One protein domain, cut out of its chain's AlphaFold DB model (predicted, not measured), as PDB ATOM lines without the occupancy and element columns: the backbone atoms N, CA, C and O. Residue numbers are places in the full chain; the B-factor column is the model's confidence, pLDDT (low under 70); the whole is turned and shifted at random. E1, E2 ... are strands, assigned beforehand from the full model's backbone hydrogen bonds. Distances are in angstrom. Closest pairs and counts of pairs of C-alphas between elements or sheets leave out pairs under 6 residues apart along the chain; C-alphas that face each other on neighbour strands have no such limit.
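AT A GLANCE: This is residues 3 to 152 of the 152 residues of the protein "Putative effector 5" of Phakopsora pachyrhizi (UniProt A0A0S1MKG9). A sandwich of two unequal sheets: a strongly twisted sheet of nine strands has a small sheet, E3, E14 and E9, over part of one face, the two only partly face to face. Past E8 the large sheet forks into two strand pairs, E10 with E11 and E13 with E12, and the small hairpin of E5 and E6 lies near E4. The 150 printed residues hold fourteen named strands, E1 to E14 in chain order, and no named helix; the class is all strand, though only 71 residues, under half, are in named elements. The large sheet is mixed, with E8 and E10 parallel and its other pairs antiparallel; the small one runs E3, E14, E9, all antiparallel. The whole is compact, with a radius of gyration of the C-alphas of 14.1 A, and rounded, spanning 36 by 33 by 29 A.

HOW THE PARTS SIT: Start at E1, residues 3 to 7, in the large branched sheet. On one side of it you find E2, residues 21 to 25, antiparallel in a hairpin, with N 4 and O 23 2.8 A apart; on the other side is E4, residues 39 to 46, antiparallel, with N 46 and O 3 at 2.7 A. E7, residues 61 to 66, is antiparallel to E4, with N 43 and O 62 at 2.8 A. E8, residues 72 to 76, forms a hairpin with E7, with N 63 and O 74 at 2.8 A. On the other side of E8 look for two strands: E13, residues 133 to 139, antiparallel, with N 73 and O 138 at 2.8 A, and E10, residues 101 to 104, parallel, with N 102 and O 75 at 2.9 A. E10 forms a hairpin with E11, residues 114 to 117, with N 117 and O 101 at 2.8 A; E13 forms one with E12, residues 125 to 130, with N 128 and O 135 at 2.8 A. The closest C-alphas of E11 and E13, Thr 115 and Ala 134, are 5.5 A apart. In the small sheet, E14, residues 146 to 151, is antiparallel to E3, residues 30 to 34, with N 33 and O 147 at 2.8 A, and to E9, residues 86 to 89, with N 89 and O 148 at 2.8 A. The two sheets form a sandwich, two sheets face to face: the facing parts are 8.4 A centre to centre, and the closest C-alphas of E8 and E9, Val 75 and Met 86, are 7.0 A apart. E5, residues 51 to 53, and E6, residues 56 to 58, form a hairpin, with N 58 and O 51 at 2.9 A; the closest C-alphas of E4 and E6, Ala 44 and Val 57, are 6.9 A apart.

IN THESE COORDINATES: Find C-alpha 3 at (-7.516, -40.655, -29.905), where E1 begins. E4 is the longest strand by residues and covers 22.7 A from C-alpha 39 to C-alpha 46. E13 covers 18.6 A, E7 16.1 A, E14 16.0 A and E12 15.6 A. E14 ends at C-alpha 151, at (0.072, -34.481, -34.670).

THE WHOLE: The two C-alphas farthest apart, those of Val 16 and Pro 123, are 38.9 A apart. The printed part has no cut and ends at Ser 152, the chain's last residue. The long links are E1 to E2, residues 8 to 20, and E9 to E10. The mean pLDDT of the printed part is 93.5, and no printed residue is under 70.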
ATOM      1  N   VAL A   3      -7.480 -40.789 -31.364       95.56
ATOM      2  CA  VAL A   3      -7.516 -40.655 -29.905       95.56
ATOM      3  C   VAL A   3      -6.097 -40.511 -29.391       95.56
ATOM      4  O   VAL A   3      -5.267 -41.366 -29.647       95.56
ATOM      5  N   LEU A   4      -5.811 -39.455 -28.647       96.00
ATOM      6  CA  LEU A   4      -4.631 -39.399 -27.799       96.00
ATOM      7  C   LEU A   4      -4.882 -40.214 -26.540       96.00
ATOM      8  O   LEU A   4      -5.930 -40.067 -25.909       96.00
ATOM      9  N   VAL A   5      -3.903 -41.026 -26.162       96.94
ATOM     10  CA  VAL A   5      -3.847 -41.703 -24.868       96.94
ATOM     11  C   VAL A   5      -2.609 -41.242 -24.115       96.94
ATOM     12  O   VAL A   5      -1.550 -41.092 -24.717       96.94
ATOM     13  N   MET A   6      -2.744 -41.011 -22.811       97.00
ATOM     14  CA  MET A   6      -1.642 -40.610 -21.935       97.00
ATOM     15  C   MET A   6      -1.554 -41.548 -20.738       97.00
ATOM     16  O   MET A   6      -2.573 -41.895 -20.134       97.00
ATOM     17  N   TRP A   7      -0.336 -41.921 -20.370       96.75
ATOM     18  CA  TRP A   7      -0.032 -42.746 -19.208       96.75
ATOM     19  C   TRP A   7       0.976 -42.050 -18.292       96.75
ATOM     20  O   TRP A   7       1.639 -41.086 -18.669       96.75
ATOM     21  N   GLY A   8       1.043 -42.531 -17.054       95.12
ATOM     22  CA  GLY A   8       1.992 -42.066 -16.045       95.12
ATOM     23  C   GLY A   8       3.077 -43.108 -15.756       95.12
ATOM     24  O   GLY A   8       3.247 -44.056 -16.527       95.12
ATOM     25  N   PRO A   9       3.753 -43.019 -14.600       92.56
ATOM     26  CA  PRO A   9       4.940 -43.827 -14.307       92.56
ATOM     27  C   PRO A   9       4.639 -45.314 -14.056       92.56
ATOM     28  O   PRO A   9       5.553 -46.123 -13.977       92.56
ATOM     29  N   VAL A  10       3.360 -45.687 -13.919       92.44
ATOM     30  CA  VAL A  10       2.932 -47.086 -13.739       92.44
ATOM     31  C   VAL A  10       3.142 -47.909 -15.018       92.44
ATOM     32  O   VAL A  10       3.301 -49.124 -14.932       92.44
ATOM     33  N   GLY A  11       3.187 -47.263 -16.188       92.50
ATOM     34  CA  GLY A  11       3.564 -47.898 -17.451       92.50
ATOM     35  C   GLY A  11       2.606 -47.632 -18.610       92.50
ATOM     36  O   GLY A  11       1.523 -47.073 -18.440       92.50
ATOM     37  N   SER A  12       3.028 -48.070 -19.796       96.00
ATOM     38  CA  SER A  12       2.419 -47.800 -21.108       96.00
ATOM     39  C   SER A  12       1.547 -48.943 -21.659       96.00
ATOM     40  O   SER A  12       1.052 -48.858 -22.783       96.00
ATOM     41  N   TRP A  13       1.343 -50.024 -20.897       96.00
ATOM     42  CA  TRP A  13       0.556 -51.198 -21.310       96.00
ATOM     43  C   TRP A  13      -0.956 -50.933 -21.281       96.00
ATOM     44  O   TRP A  13      -1.672 -51.391 -20.388       96.00
ATOM     45  N   VAL A  14      -1.449 -50.193 -22.274       94.56
ATOM     46  CA  VAL A  14      -2.843 -49.718 -22.361       94.56
ATOM     47  C   VAL A  14      -3.894 -50.831 -22.455       94.56
ATOM     48  O   VAL A  14      -5.081 -50.580 -22.256       94.56
ATOM     49  N   ASN A  15      -3.481 -52.066 -22.750       93.19
ATOM     50  CA  ASN A  15      -4.368 -53.230 -22.779       93.19
ATOM     51  C   ASN A  15      -4.737 -53.767 -21.383       93.19
ATOM     52  O   ASN A  15      -5.770 -54.418 -21.245       93.19
ATOM     53  N   VAL A  16      -3.899 -53.532 -20.370       95.31
ATOM     54  CA  VAL A  16      -4.115 -54.004 -18.986       95.31
ATOM     55  C   VAL A  16      -4.167 -52.866 -17.970       95.31
ATOM     56  O   VAL A  16      -4.761 -53.028 -16.907       95.31
ATOM     57  N   GLN A  17      -3.593 -51.711 -18.303       95.31
ATOM     58  CA  GLN A  17      -3.621 -50.497 -17.502       95.31
ATOM     59  C   GLN A  17      -4.403 -49.423 -18.259       95.31
ATOM     60  O   GLN A  17      -4.000 -48.992 -19.334       95.31
ATOM     61  N   ALA A  18      -5.519 -48.961 -17.693       95.44
ATOM     62  CA  ALA A  18      -6.292 -47.890 -18.315       95.44
ATOM     63  C   ALA A  18      -5.439 -46.608 -18.450       95.44
ATOM     64  O   ALA A  18      -4.791 -46.218 -17.469       95.44
ATOM     65  N   PRO A  19      -5.448 -45.932 -19.620       95.94
ATOM     66  CA  PRO A  19      -4.813 -44.628 -19.769       95.94
ATOM     67  C   PRO A  19      -5.371 -43.618 -18.763       95.94
ATOM     68  O   PRO A  19      -6.567 -43.614 -18.470       95.94
ATOM     69  N   LEU A  20      -4.513 -42.726 -18.271       95.50
ATOM     70  CA  LEU A  20      -4.915 -41.649 -17.365       95.50
ATOM     71  C   LEU A  20      -5.775 -40.607 -18.081       95.50
ATOM     72  O   LEU A  20      -6.705 -40.053 -17.498       95.50
ATOM     73  N   ILE A  21      -5.453 -40.341 -19.347       95.44
ATOM     74  CA  ILE A  21      -6.200 -39.430 -20.207       95.44
ATOM     75  C   ILE A  21      -6.459 -40.133 -21.530       95.44
ATOM     76  O   ILE A  21      -5.566 -40.755 -22.105       95.44
ATOM     77  N   THR A  22      -7.685 -39.987 -22.018       96.25
ATOM     78  CA  THR A  22      -8.029 -40.224 -23.417       96.25
ATOM     79  C   THR A  22      -8.665 -38.953 -23.962       96.25
ATOM     80  O   THR A  22      -9.490 -38.331 -23.290       96.25
ATOM     81  N   TYR A  23      -8.244 -38.510 -25.143       95.19
ATOM     82  CA  TYR A  23      -8.718 -37.255 -25.720       95.19
ATOM     83  C   TYR A  23      -8.847 -37.368 -27.233       95.19
ATOM     84  O   TYR A  23      -7.959 -37.874 -27.912       95.19
ATOM     85  N   GLN A  24      -9.968 -36.913 -27.779       94.31
ATOM     86  CA  GLN A  24     -10.238 -37.010 -29.208       94.31
ATOM     87  C   GLN A  24      -9.616 -35.828 -29.955       94.31
ATOM     88  O   GLN A  24      -9.840 -34.675 -29.597       94.31
ATOM     89  N   ILE A  25      -8.848 -36.115 -31.008       89.50
ATOM     90  CA  ILE A  25      -8.068 -35.128 -31.764       89.50
ATOM     91  C   ILE A  25      -8.328 -35.284 -33.270       89.50
ATOM     92  O   ILE A  25      -8.644 -36.364 -33.781       89.50
ATOM     93  N   THR A  26      -8.209 -34.179 -34.004       86.81
ATOM     94  CA  THR A  26      -8.266 -34.154 -35.472       86.81
ATOM     95  C   THR A  26      -6.856 -34.028 -36.050       86.81
ATOM     96  O   THR A  26      -5.998 -33.401 -35.438       86.81
ATOM     97  N   ASN A  27      -6.592 -34.600 -37.230       80.50
ATOM     98  CA  ASN A  27      -5.253 -34.505 -37.818       80.50
ATOM     99  C   ASN A  27      -4.838 -33.055 -38.083       80.50
ATOM    100  O   ASN A  27      -5.689 -32.228 -38.413       80.50
ATOM    101  N   GLY A  28      -3.552 -32.751 -37.900       82.31
ATOM    102  CA  GLY A  28      -3.010 -31.394 -37.974       82.31
ATOM    103  C   GLY A  28      -3.396 -30.491 -36.797       82.31
ATOM    104  O   GLY A  28      -3.080 -29.304 -36.817       82.31
ATOM    105  N   SER A  29      -4.097 -31.013 -35.784       87.75
ATOM    106  CA  SER A  29      -4.433 -30.242 -34.583       87.75
ATOM    107  C   SER A  29      -3.296 -30.285 -33.572       87.75
ATOM    108  O   SER A  29      -2.599 -31.294 -33.435       87.75
ATOM    109  N   SER A  30      -3.168 -29.200 -32.812       93.38
ATOM    110  CA  SER A  30      -2.322 -29.167 -31.625       93.38
ATOM    111  C   SER A  30      -3.150 -29.325 -30.355       93.38
ATOM    112  O   SER A  30      -4.292 -28.867 -30.287       93.38
ATOM    113  N   VAL A  31      -2.542 -29.900 -29.325       94.31
ATOM    114  CA  VAL A  31      -3.078 -29.954 -27.962       94.31
ATOM    115  C   VAL A  31      -2.004 -29.529 -26.971       94.31
ATOM    116  O   VAL A  31      -0.816 -29.736 -27.206       94.31
ATOM    117  N   ASN A  32      -2.426 -28.942 -25.854       93.69
ATOM    118  CA  ASN A  32      -1.525 -28.660 -24.745       93.69
ATOM    119  C   ASN A  32      -1.534 -29.853 -23.792       93.69
ATOM    120  O   ASN A  32      -2.589 -30.227 -23.278       93.69
ATOM    121  N   ILE A  33      -0.361 -30.429 -23.556       90.38
ATOM    122  CA  ILE A  33      -0.149 -31.477 -22.565       90.38
ATOM    123  C   ILE A  33       0.357 -30.809 -21.294       90.38
ATOM    124  O   ILE A  33       1.481 -30.310 -21.249       90.38
ATOM    125  N   SER A  34      -0.498 -30.771 -20.275       86.38
ATOM    126  CA  SER A  34      -0.179 -30.219 -18.958       86.38
ATOM    127  C   SER A  34       0.036 -31.348 -17.962       86.38
ATOM    128  O   SER A  34      -0.794 -32.253 -17.857       86.38
ATOM    129  N   THR A  35       1.110 -31.270 -17.188       82.31
ATOM    130  CA  THR A  35       1.445 -32.259 -16.159       82.31
ATOM    131  C   THR A  35       1.829 -31.548 -14.859       82.31
ATOM    132  O   THR A  35       1.858 -30.318 -14.782       82.31
ATOM    133  N   VAL A  36       2.064 -32.319 -13.797       82.81
ATOM    134  CA  VAL A  36       2.440 -31.792 -12.479       82.81
ATOM    135  C   VAL A  36       3.888 -32.176 -12.182       82.81
ATOM    136  O   VAL A  36       4.318 -33.283 -12.503       82.81
ATOM    137  N   THR A  37       4.643 -31.283 -11.540       84.38
ATOM    138  CA  THR A  37       6.003 -31.574 -11.063       84.38
ATOM    139  C   THR A  37       6.049 -32.859 -10.232       84.38
ATOM    140  O   THR A  37       5.191 -33.089  -9.382       84.38
ATOM    141  N   GLY A  38       7.079 -33.675 -10.452       86.62
ATOM    142  CA  GLY A  38       7.268 -34.977  -9.813       86.62
ATOM    143  C   GLY A  38       6.627 -36.140 -10.571       86.62
ATOM    144  O   GLY A  38       6.480 -37.217  -9.997       86.62
ATOM    145  N   THR A  39       6.229 -35.942 -11.830       90.12
ATOM    146  CA  THR A  39       5.615 -36.988 -12.660       90.12
ATOM    147  C   THR A  39       6.431 -37.269 -13.915       90.12
ATOM    148  O   THR A  39       7.123 -36.395 -14.436       90.12
ATOM    149  N   SER A  40       6.340 -38.501 -14.400       93.69
ATOM    150  CA  SER A  40       6.860 -38.926 -15.697       93.69
ATOM    151  C   SER A  40       5.840 -39.820 -16.390       93.69
ATOM    152  O   SER A  40       4.907 -40.329 -15.758       93.69
ATOM    153  N   GLY A  41       5.999 -39.999 -17.691       95.75
ATOM    154  CA  GLY A  41       5.110 -40.824 -18.487       95.75
ATOM    155  C   GLY A  41       5.246 -40.501 -19.960       95.75
ATOM    156  O   GLY A  41       6.273 -39.995 -20.406       95.75
ATOM    157  N   GLY A  42       4.180 -40.767 -20.700       97.00
ATOM    158  CA  GLY A  42       4.141 -40.454 -22.115       97.00
ATOM    159  C   GLY A  42       2.731 -40.426 -22.668       97.00
ATOM    160  O   GLY A  42       1.744 -40.678 -21.966       97.00
ATOM    161  N   TRP A  43       2.647 -40.087 -23.942       97.81
ATOM    162  CA  TRP A  43       1.423 -40.102 -24.711       97.81
ATOM    163  C   TRP A  43       1.682 -40.570 -26.137       97.81
ATOM    164  O   TRP A  43       2.770 -40.420 -26.688       97.81
ATOM    165  N   ALA A  44       0.636 -41.092 -26.762       97.25
ATOM    166  CA  ALA A  44       0.645 -41.474 -28.164       97.25
ATOM    167  C   ALA A  44      -0.734 -41.241 -28.779       97.25
ATOM    168  O   ALA A  44      -1.753 -41.249 -28.083       97.25
ATOM    169  N   ALA A  45      -0.773 -41.048 -30.094       95.56
ATOM    170  CA  ALA A  45      -2.022 -41.010 -30.845       95.56
ATOM    171  C   ALA A  45      -2.365 -42.399 -31.408       95.56
ATOM    172  O   ALA A  45      -1.504 -43.107 -31.928       95.56
ATOM    173  N   LEU A  46      -3.641 -42.759 -31.317       95.50
ATOM    174  CA  LEU A  46      -4.263 -43.959 -31.862       95.50
ATOM    175  C   LEU A  46      -4.977 -43.605 -33.165       95.50
ATOM    176  O   LEU A  46      -6.129 -43.155 -33.165       95.50
ATOM    177  N   TYR A  47      -4.265 -43.781 -34.268       93.62
ATOM    178  CA  TYR A  47      -4.797 -43.688 -35.621       93.62
ATOM    179  C   TYR A  47      -5.563 -44.971 -35.983       93.62
ATOM    180  O   TYR A  47      -5.422 -45.984 -35.296       93.62
ATOM    181  N   PRO A  48      -6.390 -44.961 -37.047       92.06
ATOM    182  CA  PRO A  48      -7.139 -46.149 -37.467       92.06
ATOM    183  C   PRO A  48      -6.278 -47.388 -37.756       92.06
ATOM    184  O   PRO A  48      -6.780 -48.502 -37.669       92.06
ATOM    185  N   ASP A  49      -5.012 -47.185 -38.109       90.94
ATOM    186  CA  ASP A  49      -3.998 -48.198 -38.411       90.94
ATOM    187  C   ASP A  49      -3.023 -48.448 -37.247       90.94
ATOM    188  O   ASP A  49      -2.080 -49.218 -37.389       90.94
ATOM    189  N   THR A  50      -3.221 -47.808 -36.090       94.75
ATOM    190  CA  THR A  50      -2.355 -48.024 -34.928       94.75
ATOM    191  C   THR A  50      -2.600 -49.397 -34.315       94.75
ATOM    192  O   THR A  50      -3.715 -49.726 -33.909       94.75
ATOM    193  N   GLU A  51      -1.526 -50.172 -34.188       96.06
ATOM    194  CA  GLU A  51      -1.536 -51.490 -33.561       96.06
ATOM    195  C   GLU A  51      -1.077 -51.425 -32.098       96.06
ATOM    196  O   GLU A  51      -0.388 -50.494 -31.668       96.06
ATOM    197  N   LEU A  52      -1.442 -52.451 -31.324       95.94
ATOM    198  CA  LEU A  52      -0.837 -52.701 -30.019       95.94
ATOM    199  C   LEU A  52       0.209 -53.807 -30.146       95.94
ATOM    200  O   LEU A  52      -0.131 -54.942 -30.473       95.94
ATOM    201  N   VAL A  53       1.459 -53.500 -29.808       95.75
ATOM    202  CA  VAL A  53       2.555 -54.476 -29.755       95.75
ATOM    203  C   VAL A  53       2.939 -54.667 -28.297       95.75
ATOM    204  O   VAL A  53       3.196 -53.703 -27.578       95.75
ATOM    205  N   ASN A  54       2.901 -55.913 -27.819       92.75
ATOM    206  CA  ASN A  54       3.107 -56.249 -26.405       92.75
ATOM    207  C   ASN A  54       2.210 -55.445 -25.442       92.75
ATOM    208  O   ASN A  54       2.597 -55.176 -24.310       92.75
ATOM    209  N   GLY A  55       1.009 -55.056 -25.886       94.75
ATOM    210  CA  GLY A  55       0.051 -54.281 -25.091       94.75
ATOM    211  C   GLY A  55       0.296 -52.771 -25.053       94.75
ATOM    212  O   GLY A  55      -0.498 -52.052 -24.449       94.75
ATOM    213  N   GLN A  56       1.353 -52.290 -25.705       96.31
ATOM    214  CA  GLN A  56       1.707 -50.878 -25.803       96.31
ATOM    215  C   GLN A  56       1.339 -50.323 -27.180       96.31
ATOM    216  O   GLN A  56       1.236 -51.066 -28.156       96.31
ATOM    217  N   VAL A  57       1.135 -49.011 -27.264       97.81
ATOM    218  CA  VAL A  57       0.786 -48.336 -28.520       97.81
ATOM    219  C   VAL A  57       1.982 -48.356 -29.470       97.81
ATOM    220  O   VAL A  57       2.968 -47.676 -29.207       97.81
ATOM    221  N   SER A  58       1.899 -49.089 -30.583       97.69
ATOM    222  CA  SER A  58       2.974 -49.135 -31.582       97.69
ATOM    223  C   SER A  58       2.901 -47.927 -32.514       97.69
ATOM    224  O   SER A  58       2.428 -47.988 -33.648       97.69
ATOM    225  N   ASN A  59       3.331 -46.783 -31.998       97.38
ATOM    226  CA  ASN A  59       3.384 -45.519 -32.717       97.38
ATOM    227  C   ASN A  59       4.465 -44.623 -32.096       97.38
ATOM    228  O   ASN A  59       5.029 -44.973 -31.063       97.38
ATOM    229  N   THR A  60       4.715 -43.456 -32.682       97.75
ATOM    230  CA  THR A  60       5.570 -42.425 -32.077       97.75
ATOM    231  C   THR A  60       5.004 -41.972 -30.738       97.75
ATOM    232  O   THR A  60       3.799 -41.705 -30.624       97.75
ATOM    233  N   TRP A  61       5.867 -41.865 -29.732       98.31
ATOM    234  CA  TRP A  61       5.500 -41.391 -28.403       98.31
ATOM    235  C   TRP A  61       6.027 -39.984 -28.174       98.31
ATOM    236  O   TRP A  61       7.080 -39.617 -28.684       98.31
ATOM    237  N   GLY A  62       5.283 -39.201 -27.402       97.94
ATOM    238  CA  GLY A  62       5.864 -38.098 -26.657       97.94
ATOM    239  C   GLY A  62       6.107 -38.566 -25.233       97.94
ATOM    240  O   GLY A  62       5.184 -39.080 -24.600       97.94
ATOM    241  N   GLU A  63       7.325 -38.423 -24.740       96.62
ATOM    242  CA  GLU A  63       7.700 -38.784 -23.376       96.62
ATOM    243  C   GLU A  63       7.989 -37.523 -22.567       96.62
ATOM    244  O   GLU A  63       8.336 -36.465 -23.100       96.62
ATOM    245  N   PHE A  64       7.775 -37.605 -21.256       94.75
ATOM    246  CA  PHE A  64       8.033 -36.490 -20.360       94.75
ATOM    247  C   PHE A  64       8.571 -36.945 -19.015       94.75
ATOM    248  O   PHE A  64       8.162 -37.962 -18.450       94.75
ATOM    249  N   THR A  65       9.419 -36.099 -18.443       93.00
ATOM    250  CA  THR A  65       9.781 -36.129 -17.029       93.00
ATOM    251  C   THR A  65       9.716 -34.711 -16.494       93.00
ATOM    252  O   THR A  65      10.494 -33.856 -16.899       93.00
ATOM    253  N   TYR A  66       8.798 -34.437 -15.569       89.88
ATOM    254  CA  TYR A  66       8.659 -33.125 -14.945       89.88
ATOM    255  C   TYR A  66       9.358 -33.105 -13.589       89.88
ATOM    256  O   TYR A  66       8.824 -33.575 -12.586       89.88
ATOM    257  N   ASN A  67      10.558 -32.530 -13.547       88.12
ATOM    258  CA  ASN A  67      11.408 -32.428 -12.363       88.12
ATOM    259  C   ASN A  67      11.936 -30.993 -12.170       88.12
ATOM    260  O   ASN A  67      13.140 -30.719 -12.206       88.12
ATOM    261  N   GLY A  68      11.014 -30.041 -12.009       84.88
ATOM    262  CA  GLY A  68      11.342 -28.630 -11.803       84.88
ATOM    263  C   GLY A  68      12.074 -28.034 -13.007       84.88
ATOM    264  O   GLY A  68      11.621 -28.170 -14.141       84.88
ATOM    265  N   GLN A  69      13.218 -27.386 -12.778       84.94
ATOM    266  CA  GLN A  69      14.006 -26.770 -13.856       84.94
ATOM    267  C   GLN A  69      14.625 -27.781 -14.836       84.94
ATOM    268  O   GLN A  69      15.000 -27.392 -15.934       84.94
ATOM    269  N   TYR A  70      14.706 -29.060 -14.453       86.75
ATOM    270  CA  TYR A  70      15.228 -30.145 -15.292       86.75
ATOM    271  C   TYR A  70      14.116 -30.914 -16.008       86.75
ATOM    272  O   TYR A  70      14.325 -32.046 -16.428       86.75
ATOM    273  N   SER A  71      12.910 -30.348 -16.073       91.38
ATOM    274  CA  SER A  71      11.800 -31.001 -16.757       91.38
ATOM    275  C   SER A  71      12.089 -31.091 -18.249       91.38
ATOM    276  O   SER A  71      12.310 -30.058 -18.882       91.38
ATOM    277  N   THR A  72      12.053 -32.299 -18.799       93.94
ATOM    278  CA  THR A  72      12.305 -32.576 -20.212       93.94
ATOM    279  C   THR A  72      11.103 -33.235 -20.866       93.94
ATOM    280  O   THR A  72      10.297 -33.907 -20.212       93.94
ATOM    281  N   VAL A  73      10.999 -33.023 -22.172       96.25
ATOM    282  CA  VAL A  73      10.107 -33.752 -23.068       96.25
ATOM    283  C   VAL A  73      10.878 -34.149 -24.309       96.25
ATOM    284  O   VAL A  73      11.808 -33.450 -24.721       96.25
ATOM    285  N   ASP A  74      10.438 -35.217 -24.944       97.62
ATOM    286  CA  ASP A  74      11.016 -35.677 -26.191       97.62
ATOM    287  C   ASP A  74       9.997 -36.469 -27.010       97.62
ATOM    288  O   ASP A  74       8.968 -36.932 -26.517       97.62
ATOM    289  N   VAL A  75      10.280 -36.561 -28.299       98.50
ATOM    290  CA  VAL A  75       9.683 -37.498 -29.225       98.50
ATOM    291  C   VAL A  75      10.536 -38.753 -29.183       98.50
ATOM    292  O   VAL A  75      11.758 -38.715 -29.328       98.50
ATOM    293  N   SER A  76       9.864 -39.882 -29.042       98.38
ATOM    294  CA  SER A  76      10.478 -41.191 -28.966       98.38
ATOM    295  C   SER A  76       9.942 -42.063 -30.084       98.38
ATOM    296  O   SER A  76       8.739 -42.311 -30.220       98.38
ATOM    297  N   ARG A  77      10.868 -42.512 -30.929       98.50
ATOM    298  CA  ARG A  77      10.622 -43.438 -32.037       98.50
ATOM    299  C   ARG A  77      10.993 -44.872 -31.656       98.50
ATOM    300  O   ARG A  77      10.913 -45.766 -32.490       98.50
ATOM    301  N   LEU A  78      11.354 -45.111 -30.392       97.88
ATOM    302  CA  LEU A  78      11.877 -46.393 -29.914       97.88
ATOM    303  C   LEU A  78      10.868 -47.536 -30.030       97.88
ATOM    304  O   LEU A  78      11.241 -48.683 -30.256       97.88
ATOM    305  N   VAL A  79       9.580 -47.229 -29.904       96.88
ATOM    306  CA  VAL A  79       8.508 -48.235 -29.962       96.88
ATOM    307  C   VAL A  79       8.108 -48.557 -31.402       96.88
ATOM    308  O   VAL A  79       7.655 -49.666 -31.691       96.88
ATOM    309  N   ASN A  80       8.270 -47.592 -32.307       97.69
ATOM    310  CA  ASN A  80       8.043 -47.749 -33.736       97.69
ATOM    311  C   ASN A  80       8.804 -46.655 -34.499       97.69
ATOM    312  O   ASN A  80       8.366 -45.503 -34.562       97.69
ATOM    313  N   MET A  81       9.917 -47.032 -35.131       97.81
ATOM    314  CA  MET A  81      10.764 -46.115 -35.898       97.81
ATOM    315  C   MET A  81      10.033 -45.481 -37.085       97.81
ATOM    316  O   MET A  81      10.429 -44.406 -37.540       97.81
ATOM    317  N   ASN A  82       8.948 -46.104 -37.546       96.50
ATOM    318  CA  ASN A  82       8.108 -45.658 -38.654       96.50
ATOM    319  C   ASN A  82       6.753 -45.102 -38.175       96.50
ATOM    320  O   ASN A  82       5.789 -45.071 -38.940       96.50
ATOM    321  N   GLY A  83       6.665 -44.684 -36.909       96.38
ATOM    322  CA  GLY A  83       5.463 -44.088 -36.341       96.38
ATOM    323  C   GLY A  83       5.042 -42.775 -37.013       96.38
ATOM    324  O   GLY A  83       5.801 -42.104 -37.715       96.38
ATOM    325  N   ASN A  84       3.792 -42.390 -36.764       95.81
ATOM    326  CA  ASN A  84       3.188 -41.152 -37.244       95.81
ATOM    327  C   ASN A  84       3.925 -39.929 -36.694       95.81
ATOM    328  O   ASN A  84       4.475 -39.958 -35.591       95.81
ATOM    329  N   LYS A  85       3.922 -38.828 -37.444       95.81
ATOM    330  CA  LYS A  85       4.727 -37.665 -37.076       95.81
ATOM    331  C   LYS A  85       4.134 -36.944 -35.868       95.81
ATOM    332  O   LYS A  85       2.920 -36.753 -35.750       95.81
ATOM    333  N   MET A  86       5.031 -36.507 -34.996       96.56
ATOM    334  CA  MET A  86       4.732 -35.688 -33.833       96.56
ATOM    335  C   MET A  86       5.759 -34.563 -33.749       96.56
ATOM    336  O   MET A  86       6.919 -34.748 -34.110       96.56
ATOM    337  N   SER A  87       5.328 -33.405 -33.264       97.62
ATOM    338  CA  SER A  87       6.218 -32.331 -32.837       97.62
ATOM    339  C   SER A  87       5.750 -31.799 -31.489       97.62
ATOM    340  O   SER A  87       4.545 -31.683 -31.254       97.62
ATOM    341  N   ILE A  88       6.691 -31.510 -30.599       97.31
ATOM    342  CA  ILE A  88       6.460 -31.023 -29.247       97.31
ATOM    343  C   ILE A  88       7.286 -29.756 -29.046       97.31
ATOM    344  O   ILE A  88       8.512 -29.767 -29.137       97.31
ATOM    345  N   GLU A  89       6.602 -28.658 -28.759       95.19
ATOM    346  CA  GLU A  89       7.209 -27.362 -28.477       95.19
ATOM    347  C   GLU A  89       7.440 -27.237 -26.963       95.19
ATOM    348  O   GLU A  89       6.483 -27.193 -26.176       95.19
ATOM    349  N   GLY A  90       8.714 -27.188 -26.560       90.69
ATOM    350  CA  GLY A  90       9.126 -26.798 -25.211       90.69
ATOM    351  C   GLY A  90       9.255 -25.279 -25.076       90.69
ATOM    352  O   GLY A  90       8.739 -24.513 -25.888       90.69
ATOM    353  N   ALA A  91       9.964 -24.808 -24.045       89.75
ATOM    354  CA  ALA A  91      10.129 -23.363 -23.839       89.75
ATOM    355  C   ALA A  91      11.004 -22.690 -24.906       89.75
ATOM    356  O   ALA A  91      10.762 -21.538 -25.264       89.75
ATOM    357  N   GLN A  92      12.067 -23.370 -25.339       91.88
ATOM    358  CA  GLN A  92      13.106 -22.798 -26.211       91.88
ATOM    359  C   GLN A  92      13.574 -23.754 -27.312       91.88
ATOM    360  O   GLN A  92      14.419 -23.385 -28.124       91.88
ATOM    361  N   CYS A  93      13.002 -24.951 -27.348       94.88
ATOM    362  CA  CYS A  93      13.380 -26.037 -28.232       94.88
ATOM    363  C   CYS A  93      12.136 -26.734 -28.776       94.88
ATOM    364  O   CYS A  93      11.026 -26.585 -28.252       94.88
ATOM    365  N   VAL A  94      12.349 -27.515 -29.824       96.62
ATOM    366  CA  VAL A  94      11.364 -28.408 -30.419       96.62
ATOM    367  C   VAL A  94      11.923 -29.820 -30.385       96.62
ATOM    368  O   VAL A  94      13.093 -30.046 -30.691       96.62
ATOM    369  N   SER A  95      11.078 -30.769 -30.010       98.06
ATOM    370  CA  SER A  95      11.330 -32.181 -30.251       98.06
ATOM    371  C   SER A  95      10.382 -32.672 -31.341       98.06
ATOM    372  O   SER A  95       9.179 -32.439 -31.260       98.06
ATOM    373  N   ASP A  96      10.902 -33.285 -32.395       98.00
ATOM    374  CA  ASP A  96      10.113 -33.809 -33.511       98.00
ATOM    375  C   ASP A  96      10.738 -35.094 -34.069       98.00
ATOM    376  O   ASP A  96      11.474 -35.780 -33.376       98.00
ATOM    377  N   MET A  97      10.421 -35.485 -35.302       97.75
ATOM    378  CA  MET A  97      10.924 -36.740 -35.877       97.75
ATOM    379  C   MET A  97      12.421 -36.712 -36.243       97.75
ATOM    380  O   MET A  97      12.972 -37.767 -36.571       97.75
ATOM    381  N   GLU A  98      13.055 -35.536 -36.214       96.62
ATOM    382  CA  GLU A  98      14.448 -35.293 -36.612       96.62
ATOM    383  C   GLU A  98      15.256 -34.565 -35.527       96.62
ATOM    384  O   GLU A  98      16.474 -34.739 -35.442       96.62
ATOM    385  N   GLN A  99      14.601 -33.738 -34.711       96.88
ATOM    386  CA  GLN A  99      15.226 -32.917 -33.682       96.88
ATOM    387  C   GLN A  99      14.895 -33.410 -32.286       96.88
ATOM    388  O   GLN A  99      13.733 -33.610 -31.947       96.88
ATOM    389  N   CYS A 100      15.930 -33.540 -31.455       96.44
ATOM    390  CA  CYS A 100      15.830 -33.995 -30.075       96.44
ATOM    391  C   CYS A 100      14.915 -35.217 -29.918       96.44
ATOM    392  O   CYS A 100      13.900 -35.162 -29.225       96.44
ATOM    393  N   VAL A 101      15.270 -36.288 -30.618       98.19
ATOM    394  CA  VAL A 101      14.430 -37.471 -30.802       98.19
ATOM    395  C   VAL A 101      15.175 -38.729 -30.400       98.19
ATOM    396  O   VAL A 101      16.342 -38.896 -30.756       98.19
ATOM    397  N   PHE A 102      14.514 -39.616 -29.664       98.62
ATOM    398  CA  PHE A 102      15.072 -40.928 -29.369       98.62
ATOM    399  C   PHE A 102      14.841 -41.887 -30.535       98.62
ATOM    400  O   PHE A 102      13.705 -42.088 -30.974       98.62
ATOM    401  N   THR A 103      15.920 -42.496 -31.019       98.50
ATOM    402  CA  THR A 103      15.933 -43.440 -32.141       98.50
ATOM    403  C   THR A 103      16.660 -44.722 -31.763       98.50
ATOM    404  O   THR A 103      17.594 -44.720 -30.963       98.50
ATOM    405  N   CYS A 104      16.233 -45.838 -32.346       98.38
ATOM    406  CA  CYS A 104      16.944 -47.101 -32.216       98.38
ATOM    407  C   CYS A 104      18.217 -47.088 -33.057       98.38
ATOM    408  O   CYS A 104      18.179 -46.729 -34.233       98.38
ATOM    409  N   ASP A 105      19.319 -47.583 -32.492       97.94
ATOM    410  CA  ASP A 105      20.577 -47.748 -33.225       97.94
ATOM    411  C   ASP A 105      20.427 -48.795 -34.350       97.94
ATOM    412  O   ASP A 105      21.156 -48.778 -35.345       97.94
ATOM    413  N   SER A 106      19.481 -49.733 -34.195       97.19
ATOM    414  CA  SER A 106      19.102 -50.710 -35.221       97.19
ATOM    415  C   SER A 106      17.677 -51.242 -35.029       97.19
ATOM    416  O   SER A 106      17.188 -51.326 -33.902       97.19
ATOM    417  N   GLY A 107      17.044 -51.671 -36.127       96.56
ATOM    418  CA  GLY A 107      15.694 -52.244 -36.127       96.56
ATOM    419  C   GLY A 107      14.572 -51.201 -36.098       96.56
ATOM    420  O   GLY A 107      14.822 -50.001 -36.030       96.56
ATOM    421  N   ASP A 108      13.328 -51.681 -36.166       95.94
ATOM    422  CA  ASP A 108      12.130 -50.825 -36.177       95.94
ATOM    423  C   ASP A 108      11.571 -50.541 -34.772       95.94
ATOM    424  O   ASP A 108      10.685 -49.703 -34.618       95.94
ATOM    425  N   SER A 109      12.080 -51.229 -33.748       97.00
ATOM    426  CA  SER A 109      11.732 -51.015 -32.342       97.00
ATOM    427  C   SER A 109      12.852 -51.506 -31.429       97.00
ATOM    428  O   SER A 109      13.482 -52.522 -31.739       97.00
ATOM    429  N   CYS A 110      13.048 -50.870 -30.280       96.38
ATOM    430  CA  CYS A 110      14.075 -51.236 -29.317       96.38
ATOM    431  C   CYS A 110      13.709 -50.807 -27.889       96.38
ATOM    432  O   CYS A 110      13.079 -49.780 -27.664       96.38
ATOM    433  N   GLU A 111      14.146 -51.603 -26.915       93.06
ATOM    434  CA  GLU A 111      14.153 -51.230 -25.490       93.06
ATOM    435  C   GLU A 111      15.539 -50.721 -25.058       93.06
ATOM    436  O   GLU A 111      15.661 -49.891 -24.165       93.06
ATOM    437  N   PHE A 112      16.592 -51.204 -25.725       94.69
ATOM    438  CA  PHE A 112      17.995 -50.860 -25.490       94.69
ATOM    439  C   PHE A 112      18.707 -50.643 -26.827       94.69
ATOM    440  O   PHE A 112      18.251 -51.145 -27.853       94.69
ATOM    441  N   GLY A 113      19.863 -49.974 -26.801       96.31
ATOM    442  CA  GLY A 113      20.604 -49.644 -28.024       96.31
ATOM    443  C   GLY A 113      19.895 -48.531 -28.784       96.31
ATOM    444  O   GLY A 113      19.351 -48.751 -29.867       96.31
ATOM    445  N   TYR A 114      19.832 -47.365 -28.150       97.81
ATOM    446  CA  TYR A 114      19.176 -46.183 -28.676       97.81
ATOM    447  C   TYR A 114      20.002 -44.930 -28.398       97.81
ATOM    448  O   TYR A 114      20.756 -44.856 -27.419       97.81
ATOM    449  N   THR A 115      19.786 -43.920 -29.231       97.69
ATOM    450  CA  THR A 115      20.490 -42.642 -29.193       97.69
ATOM    451  C   THR A 115      19.489 -41.486 -29.144       97.69
ATOM    452  O   THR A 115      18.368 -41.598 -29.632       97.69
ATOM    453  N   LEU A 116      19.890 -40.370 -28.526       97.62
ATOM    454  CA  LEU A 116      19.169 -39.099 -28.605       97.62
ATOM    455  C   LEU A 116      19.786 -38.242 -29.716       97.62
ATOM    456  O   LEU A 116      20.905 -37.743 -29.576       97.62
ATOM    457  N   GLU A 117      19.066 -38.068 -30.817       97.06
ATOM    458  CA  GLU A 117      19.582 -37.415 -32.018       97.06
ATOM    459  C   GLU A 117      19.326 -35.903 -32.033       97.06
ATOM    460  O   GLU A 117      18.275 -35.413 -31.618       97.06
ATOM    461  N   ASN A 118      20.318 -35.154 -32.530       95.81
ATOM    462  CA  ASN A 118      20.275 -33.715 -32.834       95.81
ATOM    463  C   ASN A 118      19.816 -32.779 -31.698       95.81
ATOM    464  O   ASN A 118      19.550 -31.600 -31.933       95.81
ATOM    465  N   CYS A 119      19.773 -33.250 -30.450       92.38
ATOM    466  CA  CYS A 119      19.169 -32.483 -29.364       92.38
ATOM    467  C   CYS A 119      19.985 -31.233 -28.967       92.38
ATOM    468  O   CYS A 119      19.404 -30.182 -28.733       92.38
ATOM    469  N   THR A 120      21.324 -31.276 -28.985       87.88
ATOM    470  CA  THR A 120      22.188 -30.135 -28.586       87.88
ATOM    471  C   THR A 120      22.324 -29.032 -29.633       87.88
ATOM    472  O   THR A 120      23.026 -28.046 -29.411       87.88
ATOM    473  N   SER A 121      21.662 -29.173 -30.783       86.00
ATOM    474  CA  SER A 121      21.700 -28.183 -31.862       86.00
ATOM    475  C   SER A 121      20.891 -26.912 -31.557       86.00
ATOM    476  O   SER A 121      21.006 -25.923 -32.283       86.00
ATOM    477  N   GLN A 122      20.098 -26.918 -30.479       91.81
ATOM    478  CA  GLN A 122      19.139 -25.869 -30.140       91.81
ATOM    479  C   GLN A 122      19.245 -25.416 -28.670       91.81
ATOM    480  O   GLN A 122      19.586 -26.212 -27.794       91.81
ATOM    481  N   PRO A 123      18.941 -24.138 -28.368       92.38
ATOM    482  CA  PRO A 123      18.865 -23.646 -26.995       92.38
ATOM    483  C   PRO A 123      17.798 -24.372 -26.169       92.38
ATOM    484  O   PRO A 123      16.716 -24.673 -26.660       92.38
ATOM    485  N   GLY A 124      18.080 -24.595 -24.885       92.06
ATOM    486  CA  GLY A 124      17.120 -25.196 -23.958       92.06
ATOM    487  C   GLY A 124      16.882 -26.688 -24.179       92.06
ATOM    488  O   GLY A 124      15.906 -27.217 -23.669       92.06
ATOM    489  N   ALA A 125      17.749 -27.368 -24.918       94.69
ATOM    490  CA  ALA A 125      17.724 -28.809 -25.072       94.69
ATOM    491  C   ALA A 125      19.001 -29.416 -24.485       94.69
ATOM    492  O   ALA A 125      20.083 -28.839 -24.593       94.69
ATOM    493  N   GLU A 126      18.864 -30.572 -23.848       93.56
ATOM    494  CA  GLU A 126      19.939 -31.234 -23.114       93.56
ATOM    495  C   GLU A 126      20.157 -32.645 -23.661       93.56
ATOM    496  O   GLU A 126      19.216 -33.320 -24.078       93.56
ATOM    497  N   SER A 127      21.402 -33.119 -23.636       95.00
ATOM    498  CA  SER A 127      21.735 -34.503 -23.988       95.00
ATOM    499  C   SER A 127      22.870 -35.026 -23.120       95.00
ATOM    500  O   SER A 127      23.771 -34.274 -22.748       95.00
ATOM    501  N   GLY A 128      22.871 -36.324 -22.856       94.69
ATOM    502  CA  GLY A 128      23.918 -36.992 -22.105       94.69
ATOM    503  C   GLY A 128      23.632 -38.476 -21.939       94.69
ATOM    504  O   GLY A 128      22.967 -39.103 -22.764       94.69
ATOM    505  N   THR A 129      24.135 -39.033 -20.844       95.50
ATOM    506  CA  THR A 129      23.945 -40.440 -20.497       95.50
ATOM    507  C   THR A 129      23.522 -40.557 -19.040       95.50
ATOM    508  O   THR A 129      24.157 -39.978 -18.157       95.50
ATOM    509  N   TYR A 130      22.500 -41.366 -18.778       91.75
ATOM    510  CA  TYR A 130      22.063 -41.733 -17.438       91.75
ATOM    511  C   TYR A 130      22.002 -43.255 -17.323       91.75
ATOM    512  O   TYR A 130      21.434 -43.925 -18.178       91.75
ATOM    513  N   ALA A 131      22.631 -43.812 -16.285       92.69
ATOM    514  CA  ALA A 131      22.700 -45.261 -16.057       92.69
ATOM    515  C   ALA A 131      23.186 -46.084 -17.276       92.69
ATOM    516  O   ALA A 131      22.810 -47.240 -17.444       92.69
ATOM    517  N   GLY A 132      24.049 -45.497 -18.115       92.69
ATOM    518  CA  GLY A 132      24.591 -46.143 -19.314       92.69
ATOM    519  C   GLY A 132      23.711 -46.043 -20.566       92.69
ATOM    520  O   GLY A 132      24.119 -46.556 -21.601       92.69
ATOM    521  N   ALA A 133      22.561 -45.368 -20.501       94.62
ATOM    522  CA  ALA A 133      21.674 -45.138 -21.639       94.62
ATOM    523  C   ALA A 133      21.619 -43.655 -22.033       94.62
ATOM    524  O   ALA A 133      21.853 -42.781 -21.192       94.62
ATOM    525  N   ALA A 134      21.315 -43.363 -23.301       96.44
ATOM    526  CA  ALA A 134      21.111 -41.991 -23.760       96.44
ATOM    527  C   ALA A 134      20.004 -41.310 -22.934       96.44
ATOM    528  O   ALA A 134      18.990 -41.920 -22.603       96.44
ATOM    529  N   SER A 135      20.218 -40.048 -22.574       94.94
ATOM    530  CA  SER A 135      19.297 -39.267 -21.746       94.94
ATOM    531  C   SER A 135      19.278 -37.816 -22.194       94.94
ATOM    532  O   SER A 135      20.287 -37.325 -22.699       94.94
ATOM    533  N   GLY A 136      18.195 -37.100 -21.921       94.75
ATOM    534  CA  GLY A 136      18.085 -35.689 -22.253       94.75
ATOM    535  C   GLY A 136      16.674 -35.345 -22.683       94.75
ATOM    536  O   GLY A 136      15.721 -35.956 -22.207       94.75
ATOM    537  N   GLY A 137      16.561 -34.359 -23.557       96.00
ATOM    538  CA  GLY A 137      15.291 -33.908 -24.097       96.00
ATOM    539  C   GLY A 137      15.244 -32.394 -24.240       96.00
ATOM    540  O   GLY A 137      16.156 -31.660 -23.849       96.00
ATOM    541  N   CYS A 138      14.137 -31.923 -24.786       95.56
ATOM    542  CA  CYS A 138      13.808 -30.517 -24.843       95.56
ATOM    543  C   CYS A 138      13.289 -30.054 -23.473       95.56
ATOM    544  O   CYS A 138      12.359 -30.646 -22.922       95.56
ATOM    545  N   LEU A 139      13.875 -29.001 -22.896       93.38
ATOM    546  CA  LEU A 139      13.429 -28.476 -21.610       93.38
ATOM    547  C   LEU A 139      12.039 -27.849 -21.740       93.38
ATOM    548  O   LEU A 139      11.782 -26.960 -22.559       93.38
ATOM    549  N   VAL A 140      11.153 -28.254 -20.832       90.75
ATOM    550  CA  VAL A 140       9.811 -27.676 -20.698       90.75
ATOM    551  C   VAL A 140       9.906 -26.193 -20.347       90.75
ATOM    552  O   VAL A 140       9.115 -25.404 -20.849       90.75
ATOM    553  N   GLY A 141      10.888 -25.813 -19.520       82.62
ATOM    554  CA  GLY A 141      11.067 -24.473 -18.956       82.62
ATOM    555  C   GLY A 141      10.470 -24.334 -17.552       82.62
ATOM    556  O   GLY A 141       9.389 -24.834 -17.266       82.62
ATOM    557  N   GLN A 142      11.165 -23.614 -16.663       75.19
ATOM    558  CA  GLN A 142      10.858 -23.549 -15.221       75.19
ATOM    559  C   GLN A 142       9.439 -23.051 -14.879       75.19
ATOM    560  O   GLN A 142       8.907 -23.402 -13.829       75.19
ATOM    561  N   ASN A 143       8.836 -22.238 -15.752       74.75
ATOM    562  CA  ASN A 143       7.517 -21.628 -15.543       74.75
ATOM    563  C   ASN A 143       6.438 -22.180 -16.487       74.75
ATOM    564  O   ASN A 143       5.313 -21.677 -16.490       74.75
ATOM    565  N   ASN A 144       6.774 -23.167 -17.317       74.88
ATOM    566  CA  ASN A 144       5.828 -23.742 -18.257       74.88
ATOM    567  C   ASN A 144       5.044 -24.864 -17.585       74.88
ATOM    568  O   ASN A 144       5.598 -25.848 -17.105       74.88
ATOM    569  N   ASN A 145       3.722 -24.711 -17.590       74.44
ATOM    570  CA  ASN A 145       2.799 -25.699 -17.033       74.44
ATOM    571  C   ASN A 145       2.311 -26.702 -18.088       74.44
ATOM    572  O   ASN A 145       1.548 -27.608 -17.763       74.44
ATOM    573  N   PHE A 146       2.705 -26.515 -19.350       87.75
ATOM    574  CA  PHE A 146       2.339 -27.376 -20.463       87.75
ATOM    575  C   PHE A 146       3.377 -27.317 -21.580       87.75
ATOM    576  O   PHE A 146       4.118 -26.339 -21.689       87.75
ATOM    577  N   VAL A 147       3.369 -28.341 -22.428       92.88
ATOM    578  CA  VAL A 147       3.993 -28.323 -23.754       92.88
ATOM    579  C   VAL A 147       2.927 -28.445 -24.827       92.88
ATOM    580  O   VAL A 147       1.863 -29.026 -24.598       92.88
ATOM    581  N   ARG A 148       3.184 -27.860 -25.996       95.12
ATOM    582  CA  ARG A 148       2.258 -27.944 -27.123       95.12
ATOM    583  C   ARG A 148       2.692 -29.078 -28.035       95.12
ATOM    584  O   ARG A 148       3.790 -29.044 -28.575       95.12
ATOM    585  N   THR A 149       1.816 -30.049 -28.245       96.25
ATOM    586  CA  THR A 149       2.054 -31.176 -29.150       96.25
ATOM    587  C   THR A 149       1.199 -31.034 -30.395       96.25
ATOM    588  O   THR A 149      -0.005 -30.801 -30.292       96.25
ATOM    589  N   THR A 150       1.799 -31.221 -31.565       96.25
ATOM    590  CA  THR A 150       1.121 -31.271 -32.862       96.25
ATOM    591  C   THR A 150       1.268 -32.662 -33.468       96.25
ATOM    592  O   THR A 150       2.356 -33.234 -33.473       96.25
ATOM    593  N   PHE A 151       0.160 -33.189 -33.988       92.75
ATOM    594  CA  PHE A 151       0.072 -34.481 -34.670       92.75
ATOM    595  C   PHE A 151      -0.176 -34.246 -36.162       92.75
ATOM    596  O   PHE A 151      -1.067 -33.456 -36.498       92.75
ATOM    597  N   SER A 152       0.589 -34.892 -37.047       83.62
ATOM    598  CA  SER A 152       0.515 -34.656 -38.502       83.62
ATOM    599  C   SER A 152       0.646 -35.916 -39.342       83.62
ATOM    600  O   SER A 152       1.574 -36.700 -39.038       83.62
TER     601      SER A 152